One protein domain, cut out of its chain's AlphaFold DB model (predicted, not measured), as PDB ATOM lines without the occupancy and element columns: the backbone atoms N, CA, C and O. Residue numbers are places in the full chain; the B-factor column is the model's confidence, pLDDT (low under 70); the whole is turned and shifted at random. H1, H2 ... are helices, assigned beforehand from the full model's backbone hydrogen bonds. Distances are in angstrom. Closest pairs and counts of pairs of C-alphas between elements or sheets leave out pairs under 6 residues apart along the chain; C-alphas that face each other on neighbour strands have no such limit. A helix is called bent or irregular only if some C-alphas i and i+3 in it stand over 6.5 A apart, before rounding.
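Overview. This is residues 22 to 66 of the 104 residues of an uncharacterized protein of Planctomycetaceae bacterium (UniProt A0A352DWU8). The printed part is a loose, open V: two short helices in a row, H1 and H2, make one arm, the long helix H3 makes the other, and residues 39 to 44 turn the backbone between them. Both arm ends stick out: residues 22 to 28, of which 24 to 28 belong to H1, and residues 55 to 66, of which 55 to 65 belong to H3. The printed part has 45 residues with three named helices in the order H1, H2, H3 and no named strand; its class is all helix. It is loose, with a radius of gyration of the C-alphas of 12.3 A, and flat, spanning 38 by 26 by 14 A.

Arrangement. H1, residues 24 to 28, is close to but not clearly touching H2, residues 32 to 38; their closest C-alphas, those of Ala 28 and Phe 34, are 6.9 A apart. H2 is close to but not clearly touching H3, residues 45 to 65, with the closest C-alphas, those of Ala 37 and Glu 47, 6.2 A apart. H2 and H3 run opposite ways at a shallow tilt of 31 degrees. H1 and H3 are apart. In H1 and H2 every O i to N i+4 pair is within hydrogen-bond range; in H3 15 of 17 are.

Along the chain. H1 begins at C-alpha 24 at (35.862, -30.006, 45.728). H2 measures 10.0 A from C-alpha 32 to C-alpha 38, the latter at (42.292, -39.377, 59.019). H3 measures 31.1 A and ends at C-alpha 65 at (29.503, -41.812, 29.794). H3 is irregular, but only just: C-alphas 61 and 64 are 6.8 A apart.

Size, cuts and confidence. The two C-alphas farthest apart, those of Asp 40 and Leu 66, are 37.8 A apart. The printed part has no cut. The link from H1 to H2 is tight and that from H2 to H3 is short. The mean pLDDT of the printed part is 95.4, and no printed residue is under 70.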
ATOM      1  N   PRO A  22      37.127 -23.063  44.289       94.12
ATOM      2  CA  PRO A  22      36.793 -24.479  44.157       94.12
ATOM      3  C   PRO A  22      36.257 -25.065  45.470       94.12
ATOM      4  O   PRO A  22      36.832 -24.849  46.533       94.12
ATOM      5  N   MET A  23      35.184 -25.854  45.396       94.38
ATOM      6  CA  MET A  23      34.555 -26.476  46.574       94.38
ATOM      7  C   MET A  23      34.887 -27.965  46.732       94.38
ATOM      8  O   MET A  23      34.534 -28.573  47.742       94.38
ATOM      9  N   LEU A  24      35.575 -28.567  45.755       93.62
ATOM     10  CA  LEU A  24      35.862 -30.006  45.728       93.62
ATOM     11  C   LEU A  24      36.617 -30.480  46.975       93.62
ATOM     12  O   LEU A  24      36.243 -31.500  47.550       93.62
ATOM     13  N   SER A  25      37.596 -29.712  47.458       90.19
ATOM     14  CA  SER A  25      38.335 -30.050  48.679       90.19
ATOM     15  C   SER A  25      37.438 -30.023  49.931       90.19
ATOM     16  O   SER A  25      37.631 -30.829  50.839       90.19
ATOM     17  N   GLU A  26      36.421 -29.153  49.984       91.19
ATOM     18  CA  GLU A  26      35.457 -29.116  51.096       91.19
ATOM     19  C   GLU A  26      34.498 -30.307  51.079       91.19
ATOM     20  O   GLU A  26      34.089 -30.789  52.135       91.19
ATOM     21  N   TYR A  27      34.140 -30.804  49.894       93.69
ATOM     22  CA  TYR A  27      33.368 -32.039  49.783       93.69
ATOM     23  C   TYR A  27      34.220 -33.264  50.100       93.69
ATOM     24  O   TYR A  27      33.748 -34.148  50.807       93.69
ATOM     25  N   ALA A  28      35.481 -33.291  49.657       92.94
ATOM     26  CA  ALA A  28      36.411 -34.376  49.957       92.94
ATOM     27  C   ALA A  28      36.582 -34.573  51.473       92.94
ATOM     28  O   ALA A  28      36.521 -35.699  51.952       92.94
ATOM     29  N   ARG A  29      36.677 -33.479  52.243       91.94
ATOM     30  CA  ARG A  29      36.744 -33.517  53.718       91.94
ATOM     31  C   ARG A  29      35.488 -34.058  54.405       91.94
ATOM     32  O   ARG A  29      35.537 -34.326  55.599       91.94
ATOM     33  N   LYS A  30      34.368 -34.163  53.687       93.62
ATOM     34  CA  LYS A  30      33.094 -34.696  54.192       93.62
ATOM     35  C   LYS A  30      32.836 -36.132  53.744       93.62
ATOM     36  O   LYS A  30      31.806 -36.681  54.115       93.62
ATOM     37  N   LEU A  31      33.711 -36.721  52.926       95.00
ATOM     38  CA  LEU A  31      33.599 -38.129  52.559       95.00
ATOM     39  C   LEU A  31      33.859 -38.983  53.797       95.00
ATOM     40  O   LEU A  31      34.894 -38.810  54.437       95.00
ATOM     41  N   ASP A  32      32.976 -39.940  54.082       94.06
ATOM     42  CA  ASP A  32      33.172 -40.892  55.183       94.06
ATOM     43  C   ASP A  32      34.532 -41.592  55.051       94.06
ATOM     44  O   ASP A  32      35.307 -41.630  55.998       94.06
ATOM     45  N   SER A  33      34.905 -41.990  53.827       92.38
ATOM     46  CA  SER A  33      36.202 -42.613  53.547       92.38
ATOM     47  C   SER A  33      37.405 -41.728  53.878       92.38
ATOM     48  O   SER A  33      38.468 -42.241  54.213       92.38
ATOM     49  N   PHE A  34      37.262 -40.405  53.759       94.06
ATOM     50  CA  PHE A  34      38.303 -39.467  54.169       94.06
ATOM     51  C   PHE A  34      38.311 -39.312  55.688       94.06
ATOM     52  O   PHE A  34      39.372 -39.417  56.295       94.06
ATOM     53  N   CYS A  35      37.141 -39.083  56.293       94.81
ATOM     54  CA  CYS A  35      36.981 -38.935  57.738       94.81
ATOM     55  C   CYS A  35      37.557 -40.133  58.497       94.81
ATOM     56  O   CYS A  35      38.317 -39.936  59.443       94.81
ATOM     57  N   ASP A  36      37.248 -41.348  58.046       94.31
ATOM     58  CA  ASP A  36      37.726 -42.594  58.640       94.31
ATOM     59  C   ASP A  36      39.252 -42.712  58.533       94.31
ATOM     60  O   ASP A  36      39.921 -42.965  59.533       94.31
ATOM     61  N   ALA A  37      39.819 -42.446  57.350       93.88
ATOM     62  CA  ALA A  37      41.257 -42.575  57.095       93.88
ATOM     63  C   ALA A  37      42.124 -41.546  57.843       93.88
ATOM     64  O   ALA A  37      43.325 -41.750  58.002       93.88
ATOM     65  N   VAL A  38      41.556 -40.412  58.268       93.38
ATOM     66  CA  VAL A  38      42.292 -39.377  59.019       93.38
ATOM     67  C   VAL A  38      41.960 -39.357  60.509       93.38
ATOM     68  O   VAL A  38      42.558 -38.570  61.246       93.38
ATOM     69  N   ALA A  39      41.022 -40.194  60.967       92.69
ATOM     70  CA  ALA A  39      40.476 -40.151  62.323       92.69
ATOM     71  C   ALA A  39      41.542 -40.331  63.416       92.69
ATOM     72  O   ALA A  39      41.456 -39.710  64.476       92.69
ATOM     73  N   ASP A  40      42.561 -41.150  63.156       92.00
ATOM     74  CA  ASP A  40      43.668 -41.420  64.081       92.00
ATOM     75  C   ASP A  40      44.894 -40.509  63.858       92.00
ATOM     76  O   ASP A  40      45.919 -40.641  64.536       92.00
ATOM     77  N   GLY A  41      44.786 -39.556  62.928       92.44
ATOM     78  CA  GLY A  41      45.846 -38.623  62.565       92.44
ATOM     79  C   GLY A  41      46.925 -39.205  61.648       92.44
ATOM     80  O   GLY A  41      47.929 -38.524  61.412       92.44
ATOM     81  N   ARG A  42      46.757 -40.423  61.115       93.62
ATOM     82  CA  ARG A  42      47.726 -41.047  60.212       93.62
ATOM     83  C   ARG A  42      47.052 -41.876  59.119       93.62
ATOM     84  O   ARG A  42      46.628 -42.993  59.347       93.62
ATOM     85  N   VAL A  43      47.202 -41.425  57.877       94.62
ATOM     86  CA  VAL A  43      46.860 -42.245  56.706       94.62
ATOM     87  C   VAL A  43      47.917 -43.338  56.500       94.62
ATOM     88  O   VAL A  43      49.114 -43.056  56.355       94.62
ATOM     89  N   THR A  44      47.490 -44.597  56.503       96.12
ATOM     90  CA  THR A  44      48.322 -45.773  56.220       96.12
ATOM     91  C   THR A  44      48.412 -46.068  54.720       96.12
ATOM     92  O   THR A  44      47.611 -45.587  53.923       96.12
ATOM     93  N   THR A  45      49.378 -46.903  54.316       96.56
ATOM     94  CA  THR A  45      49.500 -47.358  52.918       96.56
ATOM     95  C   THR A  45      48.224 -48.042  52.433       96.56
ATOM     96  O   THR A  45      47.751 -47.734  51.349       96.56
ATOM     97  N   ARG A  46      47.632 -48.905  53.266       96.06
ATOM     98  CA  ARG A  46      46.399 -49.625  52.933       96.06
ATOM     99  C   ARG A  46      45.226 -48.671  52.700       96.06
ATOM    100  O   ARG A  46      44.500 -48.829  51.733       96.06
ATOM    101  N   GLU A  47      45.041 -47.668  53.557       96.69
ATOM    102  CA  GLU A  47      43.952 -46.688  53.385       96.69
ATOM    103  C   GLU A  47      44.135 -45.835  52.125       96.69
ATOM    104  O   GLU A  47      43.153 -45.453  51.486       96.69
ATOM    105  N   LEU A  48      45.389 -45.560  51.748       96.94
ATOM    106  CA  LEU A  48      45.703 -44.881  50.498       96.94
ATOM    107  C   LEU A  48      45.385 -45.761  49.279       96.94
ATOM    108  O   LEU A  48      44.745 -45.277  48.349       96.94
ATOM    109  N   GLU A  49      45.773 -47.038  49.308       97.56
ATOM    110  CA  GLU A  49      45.446 -48.023  48.265       97.56
ATOM    111  C   GLU A  49      43.923 -48.176  48.109       97.56
ATOM    112  O   GLU A  49      43.398 -48.078  47.004       97.56
ATOM    113  N   GLU A  50      43.181 -48.295  49.213       97.38
ATOM    114  CA  GLU A  50      41.715 -48.369  49.192       97.38
ATOM    115  C   GLU A  50      41.074 -47.095  48.603       97.38
ATOM    116  O   GLU A  50      40.037 -47.155  47.934       97.38
ATOM    117  N   GLN A  51      41.665 -45.917  48.839       97.56
ATOM    118  CA  GLN A  51      41.205 -44.666  48.232       97.56
ATOM    119  C   GLN A  51      41.505 -44.611  46.729       97.56
ATOM    120  O   GLN A  51      40.667 -44.123  45.966       97.56
ATOM    121  N   GLU A  52      42.663 -45.116  46.301       97.62
ATOM    122  CA  GLU A  52      43.022 -45.248  44.888       97.62
ATOM    123  C   GLU A  52      42.067 -46.202  44.161       97.62
ATOM    124  O   GLU A  52      41.540 -45.856  43.102       97.62
ATOM    125  N   GLU A  53      41.752 -47.355  44.754       98.25
ATOM    126  CA  GLU A  53      40.796 -48.314  44.195       98.25
ATOM    127  C   GLU A  53      39.414 -47.683  43.973       98.25
ATOM    128  O   GLU A  53      38.837 -47.810  42.886       98.25
ATOM    129  N   ARG A  54      38.902 -46.934  44.962       97.75
ATOM    130  CA  ARG A  54      37.639 -46.185  44.828       97.75
ATOM    131  C   ARG A  54      37.701 -45.163  43.693       97.75
ATOM    132  O   ARG A  54      36.758 -45.071  42.906       97.75
ATOM    133  N   LEU A  55      38.797 -44.410  43.597       97.00
ATOM    134  CA  LEU A  55      38.994 -43.410  42.546       97.00
ATOM    135  C   LEU A  55      38.988 -44.053  41.154       97.00
ATOM    136  O   LEU A  55      38.280 -43.585  40.263       97.00
ATOM    137  N   VAL A  56      39.731 -45.145  40.979       98.12
ATOM    138  CA  VAL A  56      39.824 -45.864  39.703       98.12
ATOM    139  C   VAL A  56      38.485 -46.495  39.320       98.12
ATOM    140  O   VAL A  56      38.120 -46.438  38.146       98.12
ATOM    141  N   SER A  57      37.728 -47.058  40.271       98.31
ATOM    142  CA  SER A  57      36.378 -47.578  39.992       98.31
ATOM    143  C   SER A  57      35.477 -46.482  39.426       98.31
ATOM    144  O   SER A  57      34.904 -46.646  38.351       98.31
ATOM    145  N   LEU A  58      35.438 -45.319  40.087       97.75
ATOM    146  CA  LEU A  58      34.632 -44.182  39.640       97.75
ATOM    147  C   LEU A  58      35.075 -43.663  38.269       97.75
ATOM    148  O   LEU A  58      34.231 -43.362  37.428       97.75
ATOM    149  N   MET A  59      36.382 -43.586  38.009       97.69
ATOM    150  CA  MET A  59      36.892 -43.195  36.691       97.69
ATOM    151  C   MET A  59      36.420 -44.161  35.598       97.69
ATOM    152  O   MET A  59      35.929 -43.707  34.569       97.69
ATOM    153  N   ARG A  60      36.484 -45.478  35.836       97.94
ATOM    154  CA  ARG A  60      36.013 -46.496  34.876       97.94
ATOM    155  C   ARG A  60      34.513 -46.420  34.611       97.94
ATOM    156  O   ARG A  60      34.084 -46.709  33.499       97.94
ATOM    157  N   GLU A  61      33.724 -46.063  35.620       97.81
ATOM    158  CA  GLU A  61      32.274 -45.900  35.494       97.81
ATOM    159  C   GLU A  61      31.901 -44.625  34.731       97.81
ATOM    160  O   GLU A  61      30.995 -44.642  33.900       97.81
ATOM    161  N   VAL A  62      32.601 -43.519  35.000       96.56
ATOM    162  CA  VAL A  62      32.262 -42.196  34.462       96.56
ATOM    163  C   VAL A  62      32.824 -41.979  33.060       96.56
ATOM    164  O   VAL A  62      32.129 -41.412  32.220       96.56
ATOM    165  N   GLU A  63      34.052 -42.421  32.787       97.00
ATOM    166  CA  GLU A  63      34.759 -42.138  31.533       97.00
ATOM    167  C   GLU A  63      33.954 -42.512  30.268       97.00
ATOM    168  O   GLU A  63      33.834 -41.658  29.383       97.00
ATOM    169  N   PRO A  64      33.307 -43.694  30.172       97.69
ATOM    170  CA  PRO A  64      32.531 -44.081  28.989       97.69
ATOM    171  C   PRO A  64      31.220 -43.302  28.808       97.69
ATOM    172  O   PRO A  64      30.621 -43.359  27.734       97.69
ATOM    173  N   LEU A  65      30.739 -42.605  29.844       97.88
ATOM    174  CA  LEU A  65      29.503 -41.812  29.794       97.88
ATOM    175  C   LEU A  65      29.718 -40.435  29.157       97.88
ATOM    176  O   LEU A  65      28.753 -39.723  28.866       97.88
ATOM    177  N   LEU A  66      30.974 -40.035  28.965       96.88
ATOM    178  CA  LEU A  66      31.336 -38.734  28.430       96.88
ATOM    179  C   LEU A  66      31.432 -38.799  26.903       96.88
ATOM    180  O   LEU A  66      32.048 -39.694  26.330       96.88
TER     181      LEU A  66